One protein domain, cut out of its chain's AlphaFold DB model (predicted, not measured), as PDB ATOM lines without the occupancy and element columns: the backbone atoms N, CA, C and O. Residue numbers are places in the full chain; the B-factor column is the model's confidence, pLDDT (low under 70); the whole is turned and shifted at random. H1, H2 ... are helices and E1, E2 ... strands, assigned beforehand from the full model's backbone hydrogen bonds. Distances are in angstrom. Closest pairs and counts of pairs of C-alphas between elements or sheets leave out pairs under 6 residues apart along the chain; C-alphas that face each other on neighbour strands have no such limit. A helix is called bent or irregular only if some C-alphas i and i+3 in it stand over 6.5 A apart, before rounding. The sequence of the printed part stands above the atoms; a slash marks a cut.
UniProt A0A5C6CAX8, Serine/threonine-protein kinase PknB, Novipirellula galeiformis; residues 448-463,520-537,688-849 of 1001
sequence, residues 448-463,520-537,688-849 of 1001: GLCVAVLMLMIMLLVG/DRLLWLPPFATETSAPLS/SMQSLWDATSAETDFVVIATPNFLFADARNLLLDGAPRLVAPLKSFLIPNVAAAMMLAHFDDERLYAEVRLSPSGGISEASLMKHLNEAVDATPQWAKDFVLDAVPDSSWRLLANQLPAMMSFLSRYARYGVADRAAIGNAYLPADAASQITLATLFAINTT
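What this domain is: This is residues 448 to 463, 520 to 537 and 688 to 849 of the 1001 residues of the protein "Serine/threonine-protein kinase PknB" of Novipirellula galeiformis (UniProt A0A5C6CAX8). A twisted five-stranded sheet has H1 and H6a packed on one face and short H2 on the other; H1 crosses the strands, H6a runs along them. H6b, H7 and H8 reach away from the sheet as a second helical part, while H4 packs on the last residues of H1, near H3 and H5. The printed part has 196 residues, with eight named helices and five named strands in the order H1 H2 E1 H3 H4 H5 E2 E3 H6 H7 E4 E5 H8. The class is mixed, and the sheet, E1 E2 E3 E5 E4, is antiparallel. The whole is compact, with a radius of gyration of the C-alphas of 16.3 A and spans of 47 by 39 by 33 A.

How they stand to each other: Start at the sheet: E1, residues 702 to 706, E2, 738 to 747, E3, 751 to 760, E5, 823 to 831, and E4, 815 to 820. Within hydrogen-bond range find N 704 and O 743 at 2.9 A, N 744 and O 755 at 2.8 A in hairpin E2 and E3, N 756 and O 826 at 2.9 A, and N 818 and O 825 at 3.0 A in hairpin E4 and E5. Three layers, helices on both faces, come from H1, residues 449 to 460, at a height of 9.0 A over the sheet, H6a, 766 to 778, on the same face at 7.7 A, and H2, 688 to 693, on the opposite face at 7.5 A. H6, residues 766 to 790, was assigned as one helix by its hydrogen bonds but is bent: C-alphas 778 and 781 are 6.7 A apart, and H6a and H6b, 781 to 790, stand at a steep tilt of 42 degrees. H6b and H7, residues 798 to 814, form a helical hairpin, touching closest at the C-alphas of Ala 784 and Pro 805, 4.8 A. E3, H6 H7 and E4 make a split strand-helix-strand unit, E5 lying between its strands, with a right-handed crossover. The hub H1 touches H8, residues 834 to 847, closest at the C-alphas of Val 451 and Thr 839, 6.0 A, and H4, 716 to 722, at those of Met 459 and Gly 722, 5.4 A. H4 and H5, residues 724 to 734, touch only at the corner, and only just, with 3 pairs within 8 A; H3, 708 to 711, only grazes the sheet. Every O i to N i+4 pair is within range in H1, H4 and H8, against 1 of 2 in H2, 5 of 7 in H5, 8 of 9 in H6a, 5 of 6 in H6b and 11 of 13 in H7; H3 is too short for one.

Where its parts are: Find C-alpha 449 at (281.254, 202.867, 146.537), where H1 begins; it runs 16.1 A. E3 runs 29.6 A, E2 27.2 A, E5 25.7 A and H7 24.8 A. H8 ends at C-alpha 847, (292.204, 212.004, 156.880).

The domain as a whole: The C-alphas farthest apart, of Ser 537 and Leu 789, are 48.4 A apart. Two cuts leave out residues 464 to 519, a gap of 40.6 A between C-alphas, and 538 to 687, 19.3 A; residues 520 to 537 hold no named element. Of the links printed whole, none is long. Mean pLDDT of the printed part is 76.6; 42 residues are under 70, among them 448 to 463 and 718 to 730.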
ATOM      1  N   GLY A 448     281.260 203.126 151.190       34.16
ATOM      2  CA  GLY A 448     280.416 203.733 150.174       34.16
ATOM      3  C   GLY A 448     281.142 203.758 148.835       34.16
ATOM      4  O   GLY A 448     282.059 204.541 148.621       34.16
ATOM      5  N   LEU A 449     280.707 202.922 147.896       37.00
ATOM      6  CA  LEU A 449     281.254 202.867 146.537       37.00
ATOM      7  C   LEU A 449     281.057 204.196 145.778       37.00
ATOM      8  O   LEU A 449     281.964 204.657 145.090       37.00
ATOM      9  N   CYS A 450     279.915 204.857 145.997       37.06
ATOM     10  CA  CYS A 450     279.668 206.232 145.551       37.06
ATOM     11  C   CYS A 450     280.704 207.210 146.130       37.06
ATOM     12  O   CYS A 450     281.154 208.119 145.448       37.06
ATOM     13  N   VAL A 451     281.134 206.995 147.376       38.38
ATOM     14  CA  VAL A 451     282.098 207.854 148.076       38.38
ATOM     15  C   VAL A 451     283.529 207.561 147.642       38.38
ATOM     16  O   VAL A 451     284.329 208.475 147.531       38.38
ATOM     17  N   ALA A 452     283.852 206.308 147.316       41.28
ATOM     18  CA  ALA A 452     285.135 205.929 146.733       41.28
ATOM     19  C   ALA A 452     285.344 206.531 145.331       41.28
ATOM     20  O   ALA A 452     286.484 206.783 144.948       41.28
ATOM     21  N   VAL A 453     284.268 206.802 144.579       45.56
ATOM     22  CA  VAL A 453     284.357 207.450 143.259       45.56
ATOM     23  C   VAL A 453     284.049 208.961 143.298       45.56
ATOM     24  O   VAL A 453     284.527 209.682 142.430       45.56
ATOM     25  N   LEU A 454     283.432 209.488 144.365       43.53
ATOM     26  CA  LEU A 454     283.530 210.912 144.755       43.53
ATOM     27  C   LEU A 454     284.943 211.272 145.249       43.53
ATOM     28  O   LEU A 454     285.485 212.308 144.889       43.53
ATOM     29  N   MET A 455     285.601 210.379 145.988       44.59
ATOM     30  CA  MET A 455     287.037 210.467 146.262       44.59
ATOM     31  C   MET A 455     287.831 210.426 144.959       44.59
ATOM     32  O   MET A 455     288.726 211.238 144.780       44.59
ATOM     33  N   LEU A 456     287.484 209.536 144.020       46.00
ATOM     34  CA  LEU A 456     288.155 209.489 142.721       46.00
ATOM     35  C   LEU A 456     287.898 210.756 141.884       46.00
ATOM     36  O   LEU A 456     288.829 211.221 141.241       46.00
ATOM     37  N   MET A 457     286.696 211.347 141.927       43.88
ATOM     38  CA  MET A 457     286.398 212.682 141.382       43.88
ATOM     39  C   MET A 457     287.378 213.709 141.950       43.88
ATOM     40  O   MET A 457     288.075 214.359 141.180       43.88
ATOM     41  N   ILE A 458     287.454 213.835 143.278       44.59
ATOM     42  CA  ILE A 458     288.310 214.823 143.946       44.59
ATOM     43  C   ILE A 458     289.784 214.554 143.615       44.59
ATOM     44  O   ILE A 458     290.471 215.456 143.166       44.59
ATOM     45  N   MET A 459     290.262 213.308 143.713       45.31
ATOM     46  CA  MET A 459     291.633 212.917 143.347       45.31
ATOM     47  C   MET A 459     291.982 213.294 141.903       45.31
ATOM     48  O   MET A 459     292.999 213.948 141.668       45.31
ATOM     49  N   LEU A 460     291.133 212.914 140.938       37.91
ATOM     50  CA  LEU A 460     291.290 213.258 139.520       37.91
ATOM     51  C   LEU A 460     291.269 214.776 139.291       37.91
ATOM     52  O   LEU A 460     291.877 215.248 138.334       37.91
ATOM     53  N   LEU A 461     290.598 215.532 140.162       35.97
ATOM     54  CA  LEU A 461     290.518 216.986 140.109       35.97
ATOM     55  C   LEU A 461     291.413 217.708 141.145       35.97
ATOM     56  O   LEU A 461     291.223 218.895 141.362       35.97
ATOM     57  N   VAL A 462     292.415 217.058 141.752       39.34
ATOM     58  CA  VAL A 462     293.333 217.708 142.722       39.34
ATOM     59  C   VAL A 462     294.802 217.659 142.296       39.34
ATOM     60  O   VAL A 462     295.561 218.592 142.565       39.34
ATOM     61  N   GLY A 463     295.246 216.599 141.618       28.89
ATOM     62  CA  GLY A 463     296.677 216.418 141.369       28.89
ATOM     63  C   GLY A 463     297.241 217.286 140.237       28.89
ATOM     64  O   GLY A 463     297.233 216.888 139.072       28.89
ATOM     65  N   ASP A 520     261.685 194.205 145.969       53.22
ATOM     66  CA  ASP A 520     262.800 194.765 146.748       53.22
ATOM     67  C   ASP A 520     264.189 194.408 146.175       53.22
ATOM     68  O   ASP A 520     265.219 194.648 146.806       53.22
ATOM     69  N   ARG A 521     264.235 193.799 144.982       57.53
ATOM     70  CA  ARG A 521     265.417 193.110 144.433       57.53
ATOM     71  C   ARG A 521     265.882 193.582 143.057       57.53
ATOM     72  O   ARG A 521     266.958 193.175 142.628       57.53
ATOM     73  N   LEU A 522     265.105 194.410 142.358       77.44
ATOM     74  CA  LEU A 522     265.499 194.970 141.058       77.44
ATOM     75  C   LEU A 522     266.230 196.303 141.229       77.44
ATOM     76  O   LEU A 522     265.856 197.095 142.093       77.44
ATOM     77  N   LEU A 523     267.241 196.562 140.392       84.00
ATOM     78  CA  LEU A 523     267.949 197.848 140.335       84.00
ATOM     79  C   LEU A 523     266.964 199.020 140.219       84.00
ATOM     80  O   LEU A 523     265.954 198.920 139.521       84.00
ATOM     81  N   TRP A 524     267.283 200.146 140.859       84.50
ATOM     82  CA  TRP A 524     266.506 201.371 140.674       84.50
ATOM     83  C   TRP A 524     266.563 201.828 139.210       84.50
ATOM     84  O   TRP A 524     267.606 201.702 138.573       84.50
ATOM     85  N   LEU A 525     265.471 202.383 138.683       84.06
ATOM     86  CA  LEU A 525     265.471 202.985 137.349       84.06
ATOM     87  C   LEU A 525     266.202 204.346 137.391       84.06
ATOM     88  O   LEU A 525     265.906 205.140 138.295       84.06
ATOM     89  N   PRO A 526     267.108 204.651 136.440       85.81
ATOM     90  CA  PRO A 526     267.672 205.989 136.296       85.81
ATOM     91  C   PRO A 526     266.574 207.045 136.061       85.81
ATOM     92  O   PRO A 526     265.561 206.740 135.430       85.81
ATOM     93  N   PRO A 527     266.757 208.289 136.537       84.75
ATOM     94  CA  PRO A 527     265.771 209.363 136.374       84.75
ATOM     95  C   PRO A 527     265.783 210.003 134.972       84.75
ATOM     96  O   PRO A 527     264.856 210.727 134.625       84.75
ATOM     97  N   PHE A 528     266.822 209.731 134.178       81.44
ATOM     98  CA  PHE A 528     267.064 210.266 132.835       81.44
ATOM     99  C   PHE A 528     266.958 209.172 131.762       81.44
ATOM    100  O   PHE A 528     267.134 207.982 132.044       81.44
ATOM    101  N   ALA A 529     266.738 209.564 130.506       71.56
ATOM    102  CA  ALA A 529     266.721 208.620 129.387       71.56
ATOM    103  C   ALA A 529     268.145 208.186 128.988       71.56
ATOM    104  O   ALA A 529     269.011 209.025 128.733       71.56
ATOM    105  N   THR A 530     268.379 206.877 128.857       67.31
ATOM    106  CA  THR A 530     269.665 206.290 128.416       67.31
ATOM    107  C   THR A 530     269.802 206.197 126.887       67.31
ATOM    108  O   THR A 530     270.665 205.489 126.383       67.31
ATOM    109  N   GLU A 531     268.938 206.871 126.120       67.44
ATOM    110  CA  GLU A 531     268.954 206.834 124.647       67.44
ATOM    111  C   GLU A 531     270.089 207.669 124.027       67.44
ATOM    112  O   GLU A 531     270.447 207.468 122.866       67.44
ATOM    113  N   THR A 532     270.656 208.622 124.779       76.38
ATOM    114  CA  THR A 532     271.716 209.524 124.300       76.38
ATOM    115  C   THR A 532     272.824 209.681 125.338       76.38
ATOM    116  O   THR A 532     272.734 210.501 126.247       76.38
ATOM    117  N   SER A 533     273.893 208.894 125.194       82.19
ATOM    118  CA  SER A 533     275.059 208.920 126.086       82.19
ATOM    119  C   SER A 533     275.717 210.305 126.167       82.19
ATOM    120  O   SER A 533     275.657 211.099 125.224       82.19
ATOM    121  N   ALA A 534     276.387 210.594 127.285       81.62
ATOM    122  CA  ALA A 534     277.053 211.874 127.502       81.62
ATOM    123  C   ALA A 534     278.096 212.167 126.394       81.62
ATOM    124  O   ALA A 534     278.821 211.257 125.971       81.62
ATOM    125  N   PRO A 535     278.199 213.418 125.902       84.62
ATOM    126  CA  PRO A 535     279.036 213.740 124.749       84.62
ATOM    127  C   PRO A 535     280.534 213.622 125.064       84.62
ATOM    128  O   PRO A 535     281.024 214.130 126.075       84.62
ATOM    129  N   LEU A 536     281.263 212.996 124.136       87.81
ATOM    130  CA  LEU A 536     282.721 212.813 124.149       87.81
ATOM    131  C   LEU A 536     283.424 213.645 123.060       87.81
ATOM    132  O   LEU A 536     284.606 213.453 122.781       87.81
ATOM    133  N   SER A 537     282.688 214.560 122.428       87.81
ATOM    134  CA  SER A 537     283.188 215.546 121.474       87.81
ATOM    135  C   SER A 537     284.277 216.429 122.086       87.81
ATOM    136  O   SER A 537     284.238 216.736 123.278       87.81
ATOM    137  N   SER A 688     285.608 197.760 127.290       89.06
ATOM    138  CA  SER A 688     285.240 197.733 128.713       89.06
ATOM    139  C   SER A 688     284.810 199.095 129.260       89.06
ATOM    140  O   SER A 688     284.048 199.127 130.213       89.06
ATOM    141  N   MET A 689     285.273 200.204 128.676       92.12
ATOM    142  CA  MET A 689     284.812 201.555 129.005       92.12
ATOM    143  C   MET A 689     283.559 201.932 128.208       92.12
ATOM    144  O   MET A 689     282.614 202.454 128.788       92.12
ATOM    145  N   GLN A 690     283.523 201.625 126.905       91.00
ATOM    146  CA  GLN A 690     282.378 201.915 126.033       91.00
ATOM    147  C   GLN A 690     281.091 201.290 126.593       91.00
ATOM    148  O   GLN A 690     280.140 202.009 126.864       91.00
ATOM    149  N   SER A 691     281.131 199.997 126.936       89.31
ATOM    150  CA  SER A 691     279.997 199.247 127.508       89.31
ATOM    151  C   SER A 691     279.497 199.762 128.871       89.31
ATOM    152  O   SER A 691     278.486 199.268 129.366       89.31
ATOM    153  N   LEU A 692     280.205 200.704 129.507       91.19
ATOM    154  CA  LEU A 692     279.722 201.436 130.682       91.19
ATOM    155  C   LEU A 692     279.217 202.828 130.279       91.19
ATOM    156  O   LEU A 692     278.139 203.228 130.706       91.19
ATOM    157  N   TRP A 693     279.972 203.538 129.432       90.81
ATOM    158  CA  TRP A 693     279.626 204.875 128.946       90.81
ATOM    159  C   TRP A 693     278.312 204.911 128.160       90.81
ATOM    160  O   TRP A 693     277.569 205.887 128.265       90.81
ATOM    161  N   ASP A 694     277.995 203.841 127.430       88.38
ATOM    162  CA  ASP A 694     276.754 203.704 126.661       88.38
ATOM    163  C   ASP A 694     275.499 203.882 127.547       88.38
ATOM    164  O   ASP A 694     274.479 204.360 127.062       88.38
ATOM    165  N   ALA A 695     275.592 203.598 128.856       86.06
ATOM    166  CA  ALA A 695     274.513 203.761 129.839       86.06
ATOM    167  C   ALA A 695     274.455 205.140 130.534       86.06
ATOM    168  O   ALA A 695     273.645 205.346 131.439       86.06
ATOM    169  N   THR A 696     275.316 206.089 130.155       89.31
ATOM    170  CA  THR A 696     275.208 207.492 130.599       89.31
ATOM    171  C   THR A 696     274.082 208.219 129.856       89.31
ATOM    172  O   THR A 696     273.531 207.701 128.887       89.31
ATOM    173  N   SER A 697     273.761 209.449 130.267       88.88
ATOM    174  CA  SER A 697     272.893 210.354 129.510       88.88
ATOM    175  C   SER A 697     273.528 211.735 129.337       88.88
ATOM    176  O   SER A 697     274.331 212.178 130.162       88.88
ATOM    177  N   ALA A 698     273.139 212.462 128.289       85.19
ATOM    178  CA  ALA A 698     273.445 213.882 128.128       85.19
ATOM    179  C   ALA A 698     272.908 214.743 129.296       85.19
ATOM    180  O   ALA A 698     273.494 215.786 129.604       85.19
ATOM    181  N   GLU A 699     271.851 214.276 129.969       85.19
ATOM    182  CA  GLU A 699     271.246 214.885 131.163       85.19
ATOM    183  C   GLU A 699     272.049 214.607 132.447       85.19
ATOM    184  O   GLU A 699     271.999 215.396 133.386       85.19
ATOM    185  N   THR A 700     272.842 213.528 132.486       87.12
ATOM    186  CA  THR A 700     273.592 213.102 133.677       87.12
ATOM    187  C   THR A 700     274.560 214.189 134.153       87.12
ATOM    188  O   THR A 700     275.442 214.631 133.403       87.12
ATOM    189  N   ASP A 701     274.426 214.601 135.417       86.12
ATOM    190  CA  ASP A 701     275.169 215.741 135.962       86.12
ATOM    191  C   ASP A 701     276.652 215.470 136.138       86.12
ATOM    192  O   ASP A 701     277.484 216.354 135.926       86.12
ATOM    193  N   PHE A 702     276.984 214.247 136.531       83.25
ATOM    194  CA  PHE A 702     278.346 213.866 136.832       83.25
ATOM    195  C   PHE A 702     278.652 212.452 136.351       83.25
ATOM    196  O   PHE A 702     277.876 211.534 136.609       83.25
ATOM    197  N   VAL A 703     279.799 212.270 135.693       87.50
ATOM    198  CA  VAL A 703     280.329 210.958 135.290       87.50
ATOM    199  C   VAL A 703     281.839 210.907 135.527       87.50
ATOM    200  O   VAL A 703     282.562 211.806 135.103       87.50
ATOM    201  N   VAL A 704     282.331 209.823 136.130       87.38
ATOM    202  CA  VAL A 704     283.752 209.419 136.130       87.38
ATOM    203  C   VAL A 704     283.838 208.018 135.563       87.38
ATOM    204  O   VAL A 704     283.153 207.129 136.059       87.38
ATOM    205  N   ILE A 705     284.723 207.792 134.594       90.50
ATOM    206  CA  ILE A 705     285.071 206.454 134.109       90.50
ATOM    207  C   ILE A 705     286.587 206.287 134.043       90.50
ATOM    208  O   ILE A 705     287.281 207.115 133.461       90.50
ATOM    209  N   ALA A 706     287.112 205.214 134.633       90.62
ATOM    210  CA  ALA A 706     288.547 204.984 134.770       90.62
ATOM    211  C   ALA A 706     288.943 203.527 134.501       90.62
ATOM    212  O   ALA A 706     288.229 202.586 134.856       90.62
ATOM    213  N   THR A 707     290.140 203.337 133.945       91.12
ATOM    214  CA  THR A 707     290.823 202.036 133.907       91.12
ATOM    215  C   THR A 707     291.685 201.864 135.169       91.12
ATOM    216  O   THR A 707     292.618 202.645 135.378       91.12
ATOM    217  N   PRO A 708     291.435 200.861 136.039       88.06
ATOM    218  CA  PRO A 708     292.151 200.749 137.314       88.06
ATOM    219  C   PRO A 708     293.674 200.656 137.174       88.06
ATOM    220  O   PRO A 708     294.406 201.295 137.925       88.06
ATOM    221  N   ASN A 709     294.165 199.919 136.173       88.38
ATOM    222  CA  ASN A 709     295.603 199.759 135.933       88.38
ATOM    223  C   ASN A 709     296.324 201.091 135.668       88.38
ATOM    224  O   ASN A 709     297.476 201.235 136.063       88.38
ATOM    225  N   PHE A 710     295.661 202.069 135.041       89.00
ATOM    226  CA  PHE A 710     296.238 203.393 134.804       89.00
ATOM    227  C   PHE A 710     296.379 204.189 136.104       89.00
ATOM    228  O   PHE A 710     297.455 204.721 136.381       89.00
ATOM    229  N   LEU A 711     295.323 204.203 136.927       81.06
ATOM    230  CA  LEU A 711     295.288 204.905 138.215       81.06
ATOM    231  C   LEU A 711     296.445 204.480 139.136       81.06
ATOM    232  O   LEU A 711     297.092 205.322 139.747       81.06
ATOM    233  N   PHE A 712     296.746 203.180 139.203       83.69
ATOM    234  CA  PHE A 712     297.778 202.639 140.100       83.69
ATOM    235  C   PHE A 712     299.179 202.503 139.478       83.69
ATOM    236  O   PHE A 712     300.075 201.982 140.145       83.69
ATOM    237  N   ALA A 713     299.384 202.949 138.233       83.19
ATOM    238  CA  ALA A 713     300.679 202.887 137.551       83.19
ATOM    239  C   ALA A 713     301.098 204.244 136.966       83.19
ATOM    240  O   ALA A 713     302.061 204.845 137.438       83.19
ATOM    241  N   ASP A 714     300.364 204.733 135.966       81.81
ATOM    242  CA  ASP A 714     300.727 205.921 135.180       81.81
ATOM    243  C   ASP A 714     300.245 207.236 135.803       81.81
ATOM    244  O   ASP A 714     300.886 208.268 135.617       81.81
ATOM    245  N   ALA A 715     299.168 207.185 136.588       78.19
ATOM    246  CA  ALA A 715     298.672 208.291 137.406       78.19
ATOM    247  C   ALA A 715     298.846 208.011 138.912       78.19
ATOM    248  O   ALA A 715     298.033 208.431 139.729       78.19
ATOM    249  N   ARG A 716     299.897 207.284 139.312       77.62
ATOM    250  CA  ARG A 716     300.092 206.891 140.720       77.62
ATOM    251  C   ARG A 716     300.303 208.088 141.663       77.62
ATOM    252  O   ARG A 716     299.859 208.030 142.807       77.62
ATOM    253  N   ASN A 717     300.952 209.163 141.198       76.38
ATOM    254  CA  ASN A 717     301.285 210.321 142.040       76.38
ATOM    255  C   ASN A 717     300.015 211.106 142.415       76.38
ATOM    256  O   ASN A 717     299.841 211.477 143.567       76.38
ATOM    257  N   LEU A 718     299.076 211.236 141.466       67.81
ATOM    258  CA  LEU A 718     297.727 211.786 141.658       67.81
ATOM    259  C   LEU A 718     297.014 211.176 142.884       67.81
ATOM    260  O   LEU A 718     296.376 211.891 143.653       67.81
ATOM    261  N   LEU A 719     297.135 209.857 143.084       65.62
ATOM    262  CA  LEU A 719     296.527 209.164 144.227       65.62
ATOM    263  C   LEU A 719     297.348 209.294 145.520       65.62
ATOM    264  O   LEU A 719     296.768 209.367 146.605       65.62
ATOM    265  N   LEU A 720     298.682 209.275 145.412       67.00
ATOM    266  CA  LEU A 720     299.604 209.354 146.551       67.00
ATOM    267  C   LEU A 720     299.603 210.739 147.205       67.00
ATOM    268  O   LEU A 720     299.627 210.813 148.431       67.00
ATOM    269  N   ASP A 721     299.522 211.802 146.408       61.66
ATOM    270  CA  ASP A 721     299.431 213.180 146.897       61.66
ATOM    271  C   ASP A 721     298.001 213.505 147.369       61.66
ATOM    272  O   ASP A 721     297.825 214.227 148.347       61.66
ATOM    273  N   GLY A 722     296.975 212.946 146.705       56.69
ATOM    274  CA  GLY A 722     295.561 213.208 147.003       56.69
ATOM    275  C   GLY A 722     295.043 212.543 148.285       56.69
ATOM    276  O   GLY A 722     294.508 213.221 149.156       56.69
ATOM    277  N   ALA A 723     295.183 211.216 148.426       55.19
ATOM    278  CA  ALA A 723     294.895 210.520 149.687       55.19
ATOM    279  C   ALA A 723     295.638 209.165 149.765       55.19
ATOM    280  O   ALA A 723     295.070 208.114 149.438       55.19
ATOM    281  N   PRO A 724     296.891 209.134 150.264       61.75
ATOM    282  CA  PRO A 724     297.743 207.940 150.201       61.75
ATOM    283  C   PRO A 724     297.163 206.744 150.976       61.75
ATOM    284  O   PRO A 724     297.385 205.589 150.612       61.75
ATOM    285  N   ARG A 725     296.345 207.009 152.006       61.00
ATOM    286  CA  ARG A 725     295.654 205.991 152.819       61.00
ATOM    287  C   ARG A 725     294.644 205.145 152.029       61.00
ATOM    288  O   ARG A 725     294.351 204.027 152.441       61.00
ATOM    289  N   LEU A 726     294.131 205.643 150.899       57.88
ATOM    290  CA  LEU A 726     293.152 204.933 150.065       57.88
ATOM    291  C   LEU A 726     293.771 204.093 148.944       57.88
ATOM    292  O   LEU A 726     293.093 203.219 148.401       57.88
ATOM    293  N   VAL A 727     295.052 204.299 148.624       67.75
ATOM    294  CA  VAL A 727     295.726 203.623 147.503       67.75
ATOM    295  C   VAL A 727     295.671 202.101 147.658       67.75
ATOM    296  O   VAL A 727     295.252 201.402 146.740       67.75
ATOM    297  N   ALA A 728     296.036 201.578 148.832       66.31
ATOM    298  CA  ALA A 728     296.058 200.139 149.097       66.31
ATOM    299  C   ALA A 728     294.665 199.461 149.051       66.31
ATOM    300  O   ALA A 728     294.523 198.489 148.300       66.31
ATOM    301  N   PRO A 729     293.624 199.923 149.782       60.22
ATOM    302  CA  PRO A 729     292.304 199.289 149.731       60.22
ATOM    303  C   PRO A 729     291.630 199.427 148.359       60.22
ATOM    304  O   PRO A 729     291.042 198.456 147.883       60.22
ATOM    305  N   LEU A 730     291.758 200.576 147.680       67.75
ATOM    306  CA  LEU A 730     291.173 200.770 146.350       67.75
ATOM    307  C   LEU A 730     291.863 199.879 145.299       67.75
ATOM    308  O   LEU A 730     291.184 199.243 144.491       67.75
ATOM    309  N   LYS A 731     293.199 199.746 145.362       75.06
ATOM    310  CA  LYS A 731     293.972 198.821 144.514       75.06
ATOM    311  C   LYS A 731     293.553 197.369 144.743       75.06
ATOM    312  O   LYS A 731     293.336 196.655 143.772       75.06
ATOM    313  N   SER A 732     293.388 196.958 146.003       73.06
ATOM    314  CA  SER A 732     292.975 195.593 146.370       73.06
ATOM    315  C   SER A 732     291.528 195.251 145.998       73.06
ATOM    316  O   SER A 732     291.195 194.067 145.943       73.06
ATOM    317  N   PHE A 733     290.661 196.246 145.796       76.94
ATOM    318  CA  PHE A 733     289.288 196.025 145.343       76.94
ATOM    319  C   PHE A 733     289.189 195.968 143.812       76.94
ATOM    320  O   PHE A 733     288.551 195.068 143.264       76.94
ATOM    321  N   LEU A 734     289.838 196.907 143.113       80.56
ATOM    322  CA  LEU A 734     289.718 197.039 141.660       80.56
ATOM    323  C   LEU A 734     290.651 196.096 140.878       80.56
ATOM    324  O   LEU A 734     290.246 195.548 139.856       80.56
ATOM    325  N   ILE A 735     291.890 195.879 141.327       82.06
ATOM    326  CA  ILE A 735     292.873 195.042 140.618       82.06
ATOM    327  C   ILE A 735     292.950 193.657 141.287       82.06
ATOM    328  O   ILE A 735     293.043 193.586 142.511       82.06
ATOM    329  N   PRO A 736     292.938 192.539 140.525       84.19
ATOM    330  CA  PRO A 736     292.923 192.429 139.056       84.19
ATOM    331  C   PRO A 736     291.513 192.328 138.435       84.19
ATOM    332  O   PRO A 736     291.385 192.128 137.225       84.19
ATOM    333  N   ASN A 737     290.465 192.410 139.259       86.81
ATOM    334  CA  ASN A 737     289.112 191.939 138.945       86.81
ATOM    335  C   ASN A 737     288.250 192.908 138.114       86.81
ATOM    336  O   ASN A 737     287.192 192.504 137.637       86.81
ATOM    337  N   VAL A 738     288.678 194.159 137.921       87.69
ATOM    338  CA  VAL A 738     287.924 195.203 137.208       87.69
ATOM    339  C   VAL A 738     288.712 195.719 135.999       87.69
ATOM    340  O   VAL A 738     289.842 196.184 136.133       87.69
ATOM    341  N   ALA A 739     288.109 195.661 134.808       91.00
ATOM    342  CA  ALA A 739     288.682 196.182 133.561       91.00
ATOM    343  C   ALA A 739     288.463 197.696 133.409       91.00
ATOM    344  O   ALA A 739     289.331 198.413 132.911       91.00
ATOM    345  N   ALA A 740     287.293 198.171 133.833       91.12
ATOM    346  CA  ALA A 740     286.909 199.575 133.879       91.12
ATOM    347  C   ALA A 740     285.879 199.779 134.997       91.12
ATOM    348  O   ALA A 740     285.035 198.910 135.227       91.12
ATOM    349  N   ALA A 741     285.951 200.918 135.678       90.00
ATOM    350  CA  ALA A 741     284.992 201.338 136.692       90.00
ATOM    351  C   ALA A 741     284.371 202.673 136.272       90.00
ATOM    352  O   ALA A 741     285.100 203.571 135.852       90.00
ATOM    353  N   MET A 742     283.052 202.808 136.404       89.88
ATOM    354  CA  MET A 742     282.325 204.051 136.150       89.88
ATOM    355  C   MET A 742     281.406 204.385 137.323       89.88
ATOM    356  O   MET A 742     280.671 203.512 137.767       89.88
ATOM    357  N   MET A 743     281.388 205.640 137.769       86.19
ATOM    358  CA  MET A 743     280.290 206.207 138.559       86.19
ATOM    359  C   MET A 743     279.570 207.265 137.738       86.19
ATOM    360  O   MET A 743     280.207 208.011 136.992       86.19
ATOM    361  N   LEU A 744     278.266 207.382 137.959       87.69
ATOM    362  CA  LEU A 744     277.506 208.567 137.614       87.69
ATOM    363  C   LEU A 744     276.622 209.047 138.773       87.69
ATOM    364  O   LEU A 744     276.310 208.290 139.696       87.69
ATOM    365  N   ALA A 745     276.232 210.318 138.717       86.12
ATOM    366  CA  ALA A 745     275.269 210.924 139.629       86.12
ATOM    367  C   ALA A 745     274.381 211.954 138.914       86.12
ATOM    368  O   ALA A 745     274.792 212.562 137.922       86.12
ATOM    369  N   HIS A 746     273.170 212.144 139.440       86.94
ATOM    370  CA  HIS A 746     272.205 213.152 139.000       86.94
ATOM    371  C   HIS A 746     271.450 213.747 140.198       86.94
ATOM    372  O   HIS A 746     271.122 213.022 141.143       86.94
ATOM    373  N   PHE A 747     271.197 215.054 140.156       84.38
ATOM    374  CA  PHE A 747     270.644 215.845 141.254       84.38
ATOM    375  C   PHE A 747     269.278 216.438 140.878       84.38
ATOM    376  O   PHE A 747     269.190 217.418 140.139       84.38
ATOM    377  N   ASP A 748     268.228 215.878 141.468       79.50
ATOM    378  CA  ASP A 748     266.860 216.405 141.497       79.50
ATOM    379  C   ASP A 748     266.674 217.344 142.716       79.50
ATOM    380  O   ASP A 748     267.539 217.410 143.597       79.50
ATOM    381  N   ASP A 749     265.569 218.091 142.791       75.12
ATOM    382  CA  ASP A 749     265.305 219.062 143.873       75.12
ATOM    383  C   ASP A 749     265.235 218.391 145.262       75.12
ATOM    384  O   ASP A 749     265.687 218.955 146.265       75.12
ATOM    385  N   GLU A 750     264.703 217.163 145.335       79.69
ATOM    386  CA  GLU A 750     264.603 216.381 146.576       79.69
ATOM    387  C   GLU A 750     265.640 215.245 146.687       79.69
ATOM    388  O   GLU A 750     265.910 214.762 147.794       79.69
ATOM    389  N   ARG A 751     266.207 214.773 145.565       83.56
ATOM    390  CA  ARG A 751     266.884 213.463 145.489       83.56
ATOM    391  C   ARG A 751     268.226 213.497 144.762       83.56
ATOM    392  O   ARG A 751     268.376 214.097 143.708       83.56
ATOM    393  N   LEU A 752     269.175 212.730 145.288       83.00
ATOM    394  CA  LEU A 752     270.359 212.274 144.568       83.00
ATOM    395  C   LEU A 752     270.070 210.880 143.993       83.00
ATOM    396  O   LEU A 752     269.763 209.957 144.751       83.00
ATOM    397  N   TYR A 753     270.232 210.706 142.682       87.12
ATOM    398  CA  TYR A 753     270.462 209.390 142.082       87.12
ATOM    399  C   TYR A 753     271.967 209.166 141.941       87.12
ATOM    400  O   TYR A 753     272.667 210.014 141.387       87.12
ATOM    401  N   ALA A 754     272.465 208.025 142.412       85.50
ATOM    402  CA  ALA A 754     273.862 207.636 142.253       85.50
ATOM    403  C   ALA A 754     273.965 206.175 141.801       85.50
ATOM    404  O   ALA A 754     273.300 205.295 142.347       85.50
ATOM    405  N   GLU A 755     274.822 205.913 140.816       87.62
ATOM    406  CA  GLU A 755     275.029 204.586 140.232       87.62
ATOM    407  C   GLU A 755     276.512 204.347 139.962       87.62
ATOM    408  O   GLU A 755     277.234 205.240 139.518       87.62
ATOM    409  N   VAL A 756     276.968 203.119 140.204       88.12
ATOM    410  CA  VAL A 756     278.320 202.675 139.867       88.12
ATOM    411  C   VAL A 756     278.248 201.355 139.113       88.12
ATOM    412  O   VAL A 756     277.557 200.423 139.530       88.12
ATOM    413  N   ARG A 757     279.003 201.271 138.016       91.50
ATOM    414  CA  ARG A 757     279.142 200.090 137.166       91.50
ATOM    415  C   ARG A 757     280.598 199.636 137.103       91.50
ATOM    416  O   ARG A 757     281.492 200.448 136.865       91.50
ATOM    417  N   LEU A 758     280.844 198.336 137.263       90.12
ATOM    418  CA  LEU A 758     282.167 197.722 137.123       90.12
ATOM    419  C   LEU A 758     282.160 196.672 136.003       90.12
ATOM    420  O   LEU A 758     281.391 195.712 136.049       90.12
ATOM    421  N   SER A 759     283.049 196.830 135.022       93.19
ATOM    422  CA  SER A 759     283.298 195.835 133.971       93.19
ATOM    423  C   SER A 759     284.294 194.776 134.479       93.19
ATOM    424  O   SER A 759     285.348 195.161 134.997       93.19
ATOM    425  N   PRO A 760     284.013 193.463 134.364       92.06
ATOM    426  CA  PRO A 760     284.859 192.408 134.927       92.06
ATOM    427  C   PRO A 760     286.199 192.217 134.194       92.06
ATOM    428  O   PRO A 760     286.350 192.515 133.012       92.06
ATOM    429  N   SER A 761     287.179 191.670 134.914       90.25
ATOM    430  CA  SER A 761     288.528 191.319 134.445       90.25
ATOM    431  C   SER A 761     289.040 190.053 135.152       90.25
ATOM    432  O   SER A 761     288.425 189.551 136.090       90.25
ATOM    433  N   GLY A 762     290.160 189.491 134.689       78.69
ATOM    434  CA  GLY A 762     290.860 188.394 135.374       78.69
ATOM    435  C   GLY A 762     290.114 187.053 135.429       78.69
ATOM    436  O   GLY A 762     290.566 186.141 136.114       78.69
ATOM    437  N   GLY A 763     288.989 186.915 134.720       81.62
ATOM    438  CA  GLY A 763     288.135 185.722 134.755       81.62
ATOM    439  C   GLY A 763     287.061 185.729 135.849       81.62
ATOM    440  O   GLY A 763     286.385 184.716 136.021       81.62
ATOM    441  N   ILE A 764     286.868 186.840 136.572       88.25
ATOM    442  CA  ILE A 764     285.697 187.006 137.445       88.25
ATOM    443  C   ILE A 764     284.419 187.158 136.600       88.25
ATOM    444  O   ILE A 764     284.462 187.712 135.504       88.25
ATOM    445  N   SER A 765     283.277 186.693 137.111       91.38
ATOM    446  CA  SER A 765     281.966 186.980 136.515       91.38
ATOM    447  C   SER A 765     281.372 188.278 137.061       91.38
ATOM    448  O   SER A 765     281.657 188.686 138.190       91.38
ATOM    449  N   GLU A 766     280.471 188.883 136.291       89.88
ATOM    450  CA  GLU A 766     279.670 190.044 136.680       89.88
ATOM    451  C   GLU A 766     278.913 189.781 137.989       89.88
ATOM    452  O   GLU A 766     278.886 190.633 138.869       89.88
ATOM    453  N   ALA A 767     278.351 188.579 138.162       86.88
ATOM    454  CA  ALA A 767     277.616 188.202 139.370       86.88
ATOM    455  C   ALA A 767     278.517 188.101 140.615       86.88
ATOM    456  O   ALA A 767     278.111 188.514 141.701       86.88
ATOM    457  N   SER A 768     279.748 187.598 140.474       85.06
ATOM    458  CA  SER A 768     280.728 187.579 141.570       85.06
ATOM    459  C   SER A 768     281.228 188.984 141.904       85.06
ATOM    460  O   SER A 768     281.388 189.319 143.075       85.06
ATOM    461  N   LEU A 769     281.425 189.830 140.889       82.50
ATOM    462  CA  LEU A 769     281.823 191.223 141.071       82.50
ATOM    463  C   LEU A 769     280.700 192.061 141.706       82.50
ATOM    464  O   LEU A 769     280.976 192.841 142.610       82.50
ATOM    465  N   MET A 770     279.438 191.830 141.324       86.12
ATOM    466  CA  MET A 770     278.238 192.389 141.961       86.12
ATOM    467  C   MET A 770     278.113 191.919 143.411       86.12
ATOM    468  O   MET A 770     277.857 192.729 144.296       86.12
ATOM    469  N   LYS A 771     278.378 190.639 143.693       81.19
ATOM    470  CA  LYS A 771     278.391 190.144 145.071       81.19
ATOM    471  C   LYS A 771     279.443 190.869 145.918       81.19
ATOM    472  O   LYS A 771     279.116 191.330 147.011       81.19
ATOM    473  N   HIS A 772     280.668 191.023 145.407       78.75
ATOM    474  CA  HIS A 772     281.687 191.836 146.077       78.75
ATOM    475  C   HIS A 772     281.214 193.290 146.260       78.75
ATOM    476  O   HIS A 772     281.506 193.879 147.293       78.75
ATOM    477  N   LEU A 773     280.453 193.839 145.304       76.75
ATOM    478  CA  LEU A 773     279.851 195.181 145.336       76.75
ATOM    479  C   LEU A 773     278.755 195.366 146.398       76.75
ATOM    480  O   LEU A 773     278.536 196.491 146.836       76.75
ATOM    481  N   ASN A 774     278.102 194.282 146.825       79.06
ATOM    482  CA  ASN A 774     277.151 194.283 147.935       79.06
ATOM    483  C   ASN A 774     277.864 194.077 149.285       79.06
ATOM    484  O   ASN A 774     277.712 194.893 150.190       79.06
ATOM    485  N   GLU A 775     278.684 193.021 149.414       77.31
ATOM    486  CA  GLU A 775     279.454 192.718 150.643       77.31
ATOM    487  C   GLU A 775     280.313 193.920 151.090       77.31
ATOM    488  O   GLU A 775     280.443 194.199 152.282       77.31
ATOM    489  N   ALA A 776     280.826 194.661 150.107       67.75
ATOM    490  CA  ALA A 776     281.341 196.020 150.197       67.75
ATOM    491  C   ALA A 776     280.491 196.986 151.039       67.75
ATOM    492  O   ALA A 776     280.927 197.460 152.089       67.75
ATOM    493  N   VAL A 777     279.303 197.338 150.541       69.81
ATOM    494  CA  VAL A 777     278.498 198.434 151.087       69.81
ATOM    495  C   VAL A 777     277.837 198.014 152.404       69.81
ATOM    496  O   VAL A 777     277.685 198.839 153.304       69.81
ATOM    497  N   ASP A 778     277.570 196.722 152.592       73.56
ATOM    498  CA  ASP A 778     277.087 196.167 153.862       73.56
ATOM    499  C   ASP A 778     278.145 196.175 154.982       73.56
ATOM    500  O   ASP A 778     277.795 196.154 156.164       73.56
ATOM    501  N   ALA A 779     279.441 196.271 154.657       69.06
ATOM    502  CA  ALA A 779     280.498 196.466 155.655       69.06
ATOM    503  C   ALA A 779     280.581 197.919 156.174       69.06
ATOM    504  O   ALA A 779     281.093 198.170 157.270       69.06
ATOM    505  N   THR A 780     280.049 198.887 155.421       67.62
ATOM    506  CA  THR A 780     280.180 200.333 155.697       67.62
ATOM    507  C   THR A 780     279.585 200.800 157.019       67.62
ATOM    508  O   THR A 780     280.236 201.612 157.685       67.62
ATOM    509  N   PRO A 781     278.429 200.284 157.491       77.38
ATOM    510  CA  PRO A 781     277.879 200.696 158.772       77.38
ATOM    511  C   PRO A 781     278.695 200.146 159.939       77.38
ATOM    512  O   PRO A 781     278.512 200.611 161.059       77.38
ATOM    513  N   GLN A 782     279.548 199.137 159.719       74.00
ATOM    514  CA  GLN A 782     280.478 198.656 160.735       74.00
ATOM    515  C   GLN A 782     281.784 199.447 160.700       74.00
ATOM    516  O   GLN A 782     282.166 199.959 161.744       74.00
ATOM    517  N   TRP A 783     282.384 199.662 159.522       77.75
ATOM    518  CA  TRP A 783     283.551 200.544 159.374       77.75
ATOM    519  C   TRP A 783     283.319 201.927 160.005       77.75
ATOM    520  O   TRP A 783     284.160 202.415 160.752       77.75
ATOM    521  N   ALA A 784     282.150 202.530 159.774       70.06
ATOM    522  CA  ALA A 784     281.809 203.826 160.351       70.06
ATOM    523  C   ALA A 784     281.693 203.800 161.889       70.06
ATOM    524  O   ALA A 784     282.053 204.776 162.542       70.06
ATOM    525  N   LYS A 785     281.209 202.698 162.487       76.69
ATOM    526  CA  LYS A 785     281.189 202.525 163.954       76.69
ATOM    527  C   LYS A 785     282.596 202.328 164.495       76.69
ATOM    528  O   LYS A 785     282.944 202.962 165.481       76.69
ATOM    529  N   ASP A 786     283.379 201.476 163.837       71.69
ATOM    530  CA  ASP A 786     284.764 201.198 164.202       71.69
ATOM    531  C   ASP A 786     285.574 202.507 164.159       71.69
ATOM    532  O   ASP A 786     286.245 202.825 165.128       71.69
ATOM    533  N   PHE A 787     285.394 203.359 163.138       76.31
ATOM    534  CA  PHE A 787     285.978 204.707 163.092       76.31
ATOM    535  C   PHE A 787     285.559 205.603 164.277       76.31
ATOM    536  O   PHE A 787     286.416 206.227 164.896       76.31
ATOM    537  N   VAL A 788     284.266 205.671 164.619       76.81
ATOM    538  CA  VAL A 788     283.768 206.511 165.734       76.81
ATOM    539  C   VAL A 788     284.240 206.009 167.113       76.81
ATOM    540  O   VAL A 788     284.263 206.781 168.070       76.81
ATOM    541  N   LEU A 789     284.640 204.737 167.226       73.94
ATOM    542  CA  LEU A 789     285.243 204.153 168.431       73.94
ATOM    543  C   LEU A 789     286.774 204.325 168.457       73.94
ATOM    544  O   LEU A 789     287.347 204.710 169.477       73.94
ATOM    545  N   ASP A 790     287.429 204.061 167.327       70.25
ATOM    546  CA  ASP A 790     288.884 203.961 167.195       70.25
ATOM    547  C   ASP A 790     289.550 205.285 166.771       70.25
ATOM    548  O   ASP A 790     290.760 205.305 166.554       70.25
ATOM    549  N   ALA A 791     288.825 206.404 166.659       72.50
ATOM    550  CA  ALA A 791     289.386 207.723 166.345       72.50
ATOM    551  C   ALA A 791     288.749 208.861 167.161       72.50
ATOM    552  O   ALA A 791     287.580 208.808 167.538       72.50
ATOM    553  N   VAL A 792     289.514 209.934 167.390       75.00
ATOM    554  CA  VAL A 792     288.988 211.210 167.899       75.00
ATOM    555  C   VAL A 792     288.884 212.190 166.724       75.00
ATOM    556  O   VAL A 792     289.897 212.764 166.326       75.00
ATOM    557  N   PRO A 793     287.684 212.383 166.142       75.06
ATOM    558  CA  PRO A 793     287.461 213.424 165.144       75.06
ATOM    559  C   PRO A 793     287.586 214.812 165.783       75.06
ATOM    560  O   PRO A 793     287.174 215.020 166.932       75.06
ATOM    561  N   ASP A 794     288.123 215.769 165.022       71.75
ATOM    562  CA  ASP A 794     288.228 217.157 165.468       71.75
ATOM    563  C   ASP A 794     286.852 217.776 165.776       71.75
ATOM    564  O   ASP A 794     285.831 217.482 165.148       71.75
ATOM    565  N   SER A 795     286.865 218.679 166.755       73.06
ATOM    566  CA  SER A 795     285.743 219.482 167.230       73.06
ATOM    567  C   SER A 795     284.881 220.100 166.121       73.06
ATOM    568  O   SER A 795     283.656 220.061 166.240       73.06
ATOM    569  N   SER A 796     285.484 220.600 165.036       75.69
ATOM    570  CA  SER A 796     284.787 221.286 163.936       75.69
ATOM    571  C   SER A 796     283.778 220.410 163.187       75.69
ATOM    572  O   SER A 796     282.760 220.915 162.716       75.69
ATOM    573  N   TRP A 797     284.023 219.099 163.097       78.31
ATOM    574  CA  TRP A 797     283.214 218.173 162.298       78.31
ATOM    575  C   TRP A 797     282.726 216.944 163.084       78.31
ATOM    576  O   TRP A 797     282.026 216.091 162.537       78.31
ATOM    577  N   ARG A 798     283.009 216.858 164.391       80.31
ATOM    578  CA  ARG A 798     282.616 215.737 165.270       80.31
ATOM    579  C   ARG A 798     281.115 215.417 165.272       80.31
ATOM    580  O   ARG A 798     280.745 214.256 165.438       80.31
ATOM    581  N   LEU A 799     280.245 216.403 165.039       77.75
ATOM    582  CA  LEU A 799     278.806 216.166 164.841       77.75
ATOM    583  C   LEU A 799     278.535 215.314 163.589       77.75
ATOM    584  O   LEU A 799     277.766 214.357 163.646       77.75
ATOM    585  N   LEU A 800     279.210 215.627 162.483       78.88
ATOM    586  CA  LEU A 800     279.121 214.901 161.217       78.88
ATOM    587  C   LEU A 800     279.765 213.505 161.326       78.88
ATOM    588  O   LEU A 800     279.200 212.529 160.834       78.88
ATOM    589  N   ALA A 801     280.880 213.389 162.058       80.31
ATOM    590  CA  ALA A 801     281.502 212.107 162.404       80.31
ATOM    591  C   ALA A 801     280.528 211.167 163.137       80.31
ATOM    592  O   ALA A 801     280.370 210.010 162.754       80.31
ATOM    593  N   ASN A 802     279.815 211.675 164.148       83.06
ATOM    594  CA  ASN A 802     278.846 210.894 164.922       83.06
ATOM    595  C   ASN A 802     277.639 210.419 164.086       83.06
ATOM    596  O   ASN A 802     277.024 209.410 164.430       83.06
ATOM    597  N   GLN A 803     277.299 211.113 162.992       86.38
ATOM    598  CA  GLN A 803     276.229 210.707 162.067       86.38
ATOM    599  C   GLN A 803     276.694 209.698 161.004       86.38
ATOM    600  O   GLN A 803     275.859 209.006 160.418       86.38
ATOM    601  N   LEU A 804     278.003 209.552 160.769       79.38
ATOM    602  CA  LEU A 804     278.562 208.657 159.746       79.38
ATOM    603  C   LEU A 804     278.053 207.196 159.850       79.38
ATOM    604  O   LEU A 804     277.661 206.649 158.817       79.38
ATOM    605  N   PRO A 805     277.922 206.567 161.041       83.94
ATOM    606  CA  PRO A 805     277.306 205.242 161.175       83.94
ATOM    607  C   PRO A 805     275.849 205.171 160.705       83.94
ATOM    608  O   PRO A 805     275.436 204.161 160.131       83.94
ATOM    609  N   ALA A 806     275.063 206.225 160.942       82.94
ATOM    610  CA  ALA A 806     273.661 206.293 160.540       82.94
ATOM    611  C   ALA A 806     273.531 206.535 159.030       82.94
ATOM    612  O   ALA A 806     272.757 205.843 158.369       82.94
ATOM    613  N   MET A 807     274.349 207.432 158.471       81.38
ATOM    614  CA  MET A 807     274.411 207.685 157.029       81.38
ATOM    615  C   MET A 807     274.834 206.439 156.240       81.38
ATOM    616  O   MET A 807     274.201 206.101 155.243       81.38
ATOM    617  N   MET A 808     275.831 205.689 156.719       79.12
ATOM    618  CA  MET A 808     276.234 204.425 156.088       79.12
ATOM    619  C   MET A 808     275.174 203.324 156.250       79.12
ATOM    620  O   MET A 808     274.910 202.579 155.307       79.12
ATOM    621  N   SER A 809     274.483 203.268 157.397       81.00
ATOM    622  CA  SER A 809     273.317 202.381 157.587       81.00
ATOM    623  C   SER A 809     272.159 202.712 156.635       81.00
ATOM    624  O   SER A 809     271.412 201.817 156.246       81.00
ATOM    625  N   PHE A 810     271.991 203.986 156.271       80.56
ATOM    626  CA  PHE A 810     271.020 204.430 155.271       80.56
ATOM    627  C   PHE A 810     271.473 204.019 153.863       80.56
ATOM    628  O   PHE A 810     270.699 203.406 153.133       80.56
ATOM    629  N   LEU A 811     272.737 204.274 153.503       78.38
ATOM    630  CA  LEU A 811     273.295 203.923 152.194       78.38
ATOM    631  C   LEU A 811     273.191 202.416 151.896       78.38
ATOM    632  O   LEU A 811     272.667 202.054 150.850       78.38
ATOM    633  N   SER A 812     273.609 201.545 152.824       76.19
ATOM    634  CA  SER A 812     273.468 200.080 152.683       76.19
ATOM    635  C   SER A 812     272.005 199.641 152.531       76.19
ATOM    636  O   SER A 812     271.717 198.763 151.727       76.19
ATOM    637  N   ARG A 813     271.060 200.295 153.222       82.88
ATOM    638  CA  ARG A 813     269.628 199.947 153.158       82.88
ATOM    639  C   ARG A 813     268.948 200.315 151.836       82.88
ATOM    640  O   ARG A 813     268.019 199.618 151.440       82.88
ATOM    641  N   TYR A 814     269.338 201.424 151.210       79.94
ATOM    642  CA  TYR A 814     268.663 201.953 150.014       79.94
ATOM    643  C   TYR A 814     269.441 201.741 148.709       79.94
ATOM    644  O   TYR A 814     268.891 201.972 147.630       79.94
ATOM    645  N   ALA A 815     270.684 201.266 148.783       82.38
ATOM    646  CA  ALA A 815     271.408 200.774 147.622       82.38
ATOM    647  C   ALA A 815     270.883 199.397 147.177       82.38
ATOM    648  O   ALA A 815     270.617 198.517 147.994       82.38
ATOM    649  N   ARG A 816     270.746 199.214 145.863       85.12
ATOM    650  CA  ARG A 816     270.331 197.971 145.203       85.12
ATOM    651  C   ARG A 816     271.416 197.518 144.229       85.12
ATOM    652  O   ARG A 816     272.147 198.346 143.689       85.12
ATOM    653  N   TYR A 817     271.506 196.209 143.990       84.94
ATOM    654  CA  TYR A 817     272.589 195.595 143.213       84.94
ATOM    655  C   TYR A 817     272.054 194.647 142.150       84.94
ATOM    656  O   TYR A 817     271.024 194.001 142.334       84.94
ATOM    657  N   GLY A 818     272.777 194.537 141.040       87.00
ATOM    658  CA  GLY A 818     272.372 193.696 139.923       87.00
ATOM    659  C   GLY A 818     273.444 193.558 138.852       87.00
ATOM    660  O   GLY A 818     274.574 194.030 138.994       87.00
ATOM    661  N   VAL A 819     273.075 192.880 137.770       89.19
ATOM    662  CA  VAL A 819     273.910 192.702 136.581       89.19
ATOM    663  C   VAL A 819     273.076 193.062 135.359       89.19
ATOM    664  O   VAL A 819     272.083 192.396 135.076       89.19
ATOM    665  N   ALA A 820     273.507 194.086 134.632       85.06
ATOM    666  CA  ALA A 820     273.018 194.438 133.302       85.06
ATOM    667  C   ALA A 820     274.213 194.862 132.436       85.06
ATOM    668  O   ALA A 820     275.287 195.150 132.961       85.06
ATOM    669  N   ASP A 821     274.059 194.839 131.112       81.31
ATOM    670  CA  ASP A 821     275.037 195.368 130.142       81.31
ATOM    671  C   ASP A 821     276.486 194.846 130.300       81.31
ATOM    672  O   ASP A 821     277.456 195.525 129.969       81.31
ATOM    673  N   ARG A 822     276.636 193.607 130.802       85.31
ATOM    674  CA  ARG A 822     277.918 192.958 131.168       85.31
ATOM    675  C   ARG A 822     278.733 193.714 132.231       85.31
ATOM    676  O   ARG A 822     279.961 193.616 132.280       85.31
ATOM    677  N   ALA A 823     278.046 194.436 133.108       89.25
ATOM    678  CA  ALA A 823     278.612 195.099 134.270       89.25
ATOM    679  C   ALA A 823     277.976 194.589 135.570       89.25
ATOM    680  O   ALA A 823     276.798 194.234 135.621       89.25
ATOM    681  N   ALA A 824     278.758 194.606 136.646       87.81
ATOM    682  CA  ALA A 824     278.227 194.609 138.002       87.81
ATOM    683  C   ALA A 824     277.749 196.027 138.338       87.81
ATOM    684  O   ALA A 824     278.523 196.971 138.176       87.81
ATOM    685  N   ILE A 825     276.508 196.177 138.798       88.00
ATOM    686  CA  ILE A 825     275.877 197.478 139.051       88.00
ATOM    687  C   ILE A 825     275.460 197.571 140.518       88.00
ATOM    688  O   ILE A 825     274.914 196.614 141.073       88.00
ATOM    689  N   GLY A 826     275.693 198.734 141.127       85.56
ATOM    690  CA  GLY A 826     275.078 199.149 142.385       85.56
ATOM    691  C   GLY A 826     274.537 200.572 142.253       85.56
ATOM    692  O   GLY A 826     275.286 201.463 141.848       85.56
ATOM    693  N   ASN A 827     273.260 200.800 142.569       86.69
ATOM    694  CA  ASN A 827     272.633 202.123 142.493       86.69
ATOM    695  C   ASN A 827     271.732 202.442 143.693       86.69
ATOM    696  O   ASN A 827     271.268 201.546 144.393       86.69
ATOM    697  N   ALA A 828     271.501 203.727 143.955       84.75
ATOM    698  CA  ALA A 828     270.707 204.208 145.082       84.75
ATOM    699  C   ALA A 828     269.980 205.518 144.742       84.75
ATOM    700  O   ALA A 828     270.547 206.400 144.095       84.75
ATOM    701  N   TYR A 829     268.764 205.668 145.271       82.94
ATOM    702  CA  TYR A 829     268.154 206.977 145.505       82.94
ATOM    703  C   TYR A 829     268.395 207.390 146.959       82.94
ATOM    704  O   TYR A 829     268.111 206.631 147.887       82.94
ATOM    705  N   LEU A 830     268.916 208.599 147.152       83.12
ATOM    706  CA  LEU A 830     269.245 209.191 148.448       83.12
ATOM    707  C   LEU A 830     268.600 210.588 148.554       83.12
ATOM    708  O   LEU A 830     268.315 211.198 147.522       83.12
ATOM    709  N   PRO A 831     268.387 211.145 149.761       81.88
ATOM    710  CA  PRO A 831     268.051 212.562 149.918       81.88
ATOM    711  C   PRO A 831     269.130 213.447 149.277       81.88
ATOM    712  O   PRO A 831     270.312 213.127 149.396       81.88
ATOM    713  N   ALA A 832     268.765 214.563 148.644       74.12
ATOM    714  CA  ALA A 832     269.739 215.413 147.945       74.12
ATOM    715  C   ALA A 832     270.895 215.911 148.848       74.12
ATOM    716  O   ALA A 832     272.048 215.943 148.418       74.12
ATOM    717  N   ASP A 833     270.628 216.210 150.127       76.00
ATOM    718  CA  ASP A 833     271.659 216.609 151.107       76.00
ATOM    719  C   ASP A 833     272.646 215.487 151.483       76.00
ATOM    720  O   ASP A 833     273.700 215.758 152.061       76.00
ATOM    721  N   ALA A 834     272.344 214.224 151.163       77.00
ATOM    722  CA  ALA A 834     273.237 213.106 151.461       77.00
ATOM    723  C   ALA A 834     274.555 213.196 150.672       77.00
ATOM    724  O   ALA A 834     275.576 212.703 151.147       77.00
ATOM    725  N   ALA A 835     274.554 213.851 149.503       69.44
ATOM    726  CA  ALA A 835     275.731 214.001 148.651       69.44
ATOM    727  C   ALA A 835     276.906 214.657 149.397       69.44
ATOM    728  O   ALA A 835     277.964 214.052 149.565       69.44
ATOM    729  N   SER A 836     276.709 215.883 149.888       72.62
ATOM    730  CA  SER A 836     277.739 216.654 150.590       72.62
ATOM    731  C   SER A 836     278.058 216.055 151.959       72.62
ATOM    732  O   SER A 836     279.230 215.886 152.297       72.62
ATOM    733  N   GLN A 837     277.035 215.656 152.725       79.88
ATOM    734  CA  GLN A 837     277.214 215.128 154.082       79.88
ATOM    735  C   GLN A 837     278.021 213.822 154.104       79.88
ATOM    736  O   GLN A 837     278.988 213.721 154.860       79.88
ATOM    737  N   ILE A 838     277.683 212.842 153.257       75.88
ATOM    738  CA  ILE A 838     278.395 211.555 153.209       75.88
ATOM    739  C   ILE A 838     279.838 211.747 152.713       75.88
ATOM    740  O   ILE A 838     280.758 211.109 153.240       75.88
ATOM    741  N   THR A 839     280.042 212.640 151.738       70.81
ATOM    742  CA  THR A 839     281.364 212.915 151.154       70.81
ATOM    743  C   THR A 839     282.289 213.567 152.174       70.81
ATOM    744  O   THR A 839     283.339 213.000 152.479       70.81
ATOM    745  N   LEU A 840     281.872 214.684 152.783       73.38
ATOM    746  CA  LEU A 840     282.638 215.381 153.821       73.38
ATOM    747  C   LEU A 840     282.933 214.479 155.025       73.38
ATOM    748  O   LEU A 840     284.074 214.406 155.476       73.38
ATOM    749  N   ALA A 841     281.932 213.746 155.523       74.06
ATOM    750  CA  ALA A 841     282.102 212.864 156.677       74.06
ATOM    751  C   ALA A 841     283.174 211.795 156.437       74.06
ATOM    752  O   ALA A 841     283.970 211.489 157.323       74.06
ATOM    753  N   THR A 842     283.206 211.241 155.225       71.69
ATOM    754  CA  THR A 842     284.150 210.191 154.835       71.69
ATOM    755  C   THR A 842     285.538 210.760 154.518       71.69
ATOM    756  O   THR A 842     286.528 210.174 154.955       71.69
ATOM    757  N   LEU A 843     285.632 211.924 153.854       69.19
ATOM    758  CA  LEU A 843     286.882 212.681 153.664       69.19
ATOM    759  C   LEU A 843     287.581 212.936 155.002       69.19
ATOM    760  O   LEU A 843     288.722 212.515 155.209       69.19
ATOM    761  N   PHE A 844     286.872 213.562 155.942       76.19
ATOM    762  CA  PHE A 844     287.436 213.863 157.250       76.19
ATOM    763  C   PHE A 844     287.739 212.596 158.063       76.19
ATOM    764  O   PHE A 844     288.778 212.553 158.722       76.19
ATOM    765  N   ALA A 845     286.920 211.539 157.981       73.38
ATOM    766  CA  ALA A 845     287.194 210.273 158.670       73.38
ATOM    767  C   ALA A 845     288.478 209.589 158.178       73.38
ATOM    768  O   ALA A 845     289.269 209.098 158.981       73.38
ATOM    769  N   ILE A 846     288.724 209.592 156.866       67.69
ATOM    770  CA  ILE A 846     289.912 208.972 156.263       67.69
ATOM    771  C   ILE A 846     291.179 209.789 156.526       67.69
ATOM    772  O   ILE A 846     292.246 209.199 156.721       67.69
ATOM    773  N   ASN A 847     291.075 211.118 156.584       68.62
ATOM    774  CA  ASN A 847     292.204 212.004 156.880       68.62
ATOM    775  C   ASN A 847     292.509 212.107 158.390       68.62
ATOM    776  O   ASN A 847     293.668 212.279 158.776       68.62
ATOM    777  N   THR A 848     291.515 211.897 159.256       72.50
ATOM    778  CA  THR A 848     291.685 211.858 160.720       72.50
ATOM    779  C   THR A 848     292.617 210.725 161.150       72.50
ATOM    780  O   THR A 848     292.576 209.614 160.627       72.50
ATOM    781  N   THR A 849     293.513 210.994 162.097       58.44
ATOM    782  CA  THR A 849     294.358 209.967 162.722       58.44
ATOM    783  C   THR A 849     293.568 209.175 163.758       58.44
ATOM    784  O   THR A 849     292.908 209.763 164.612       58.44
TER     785      THR A 849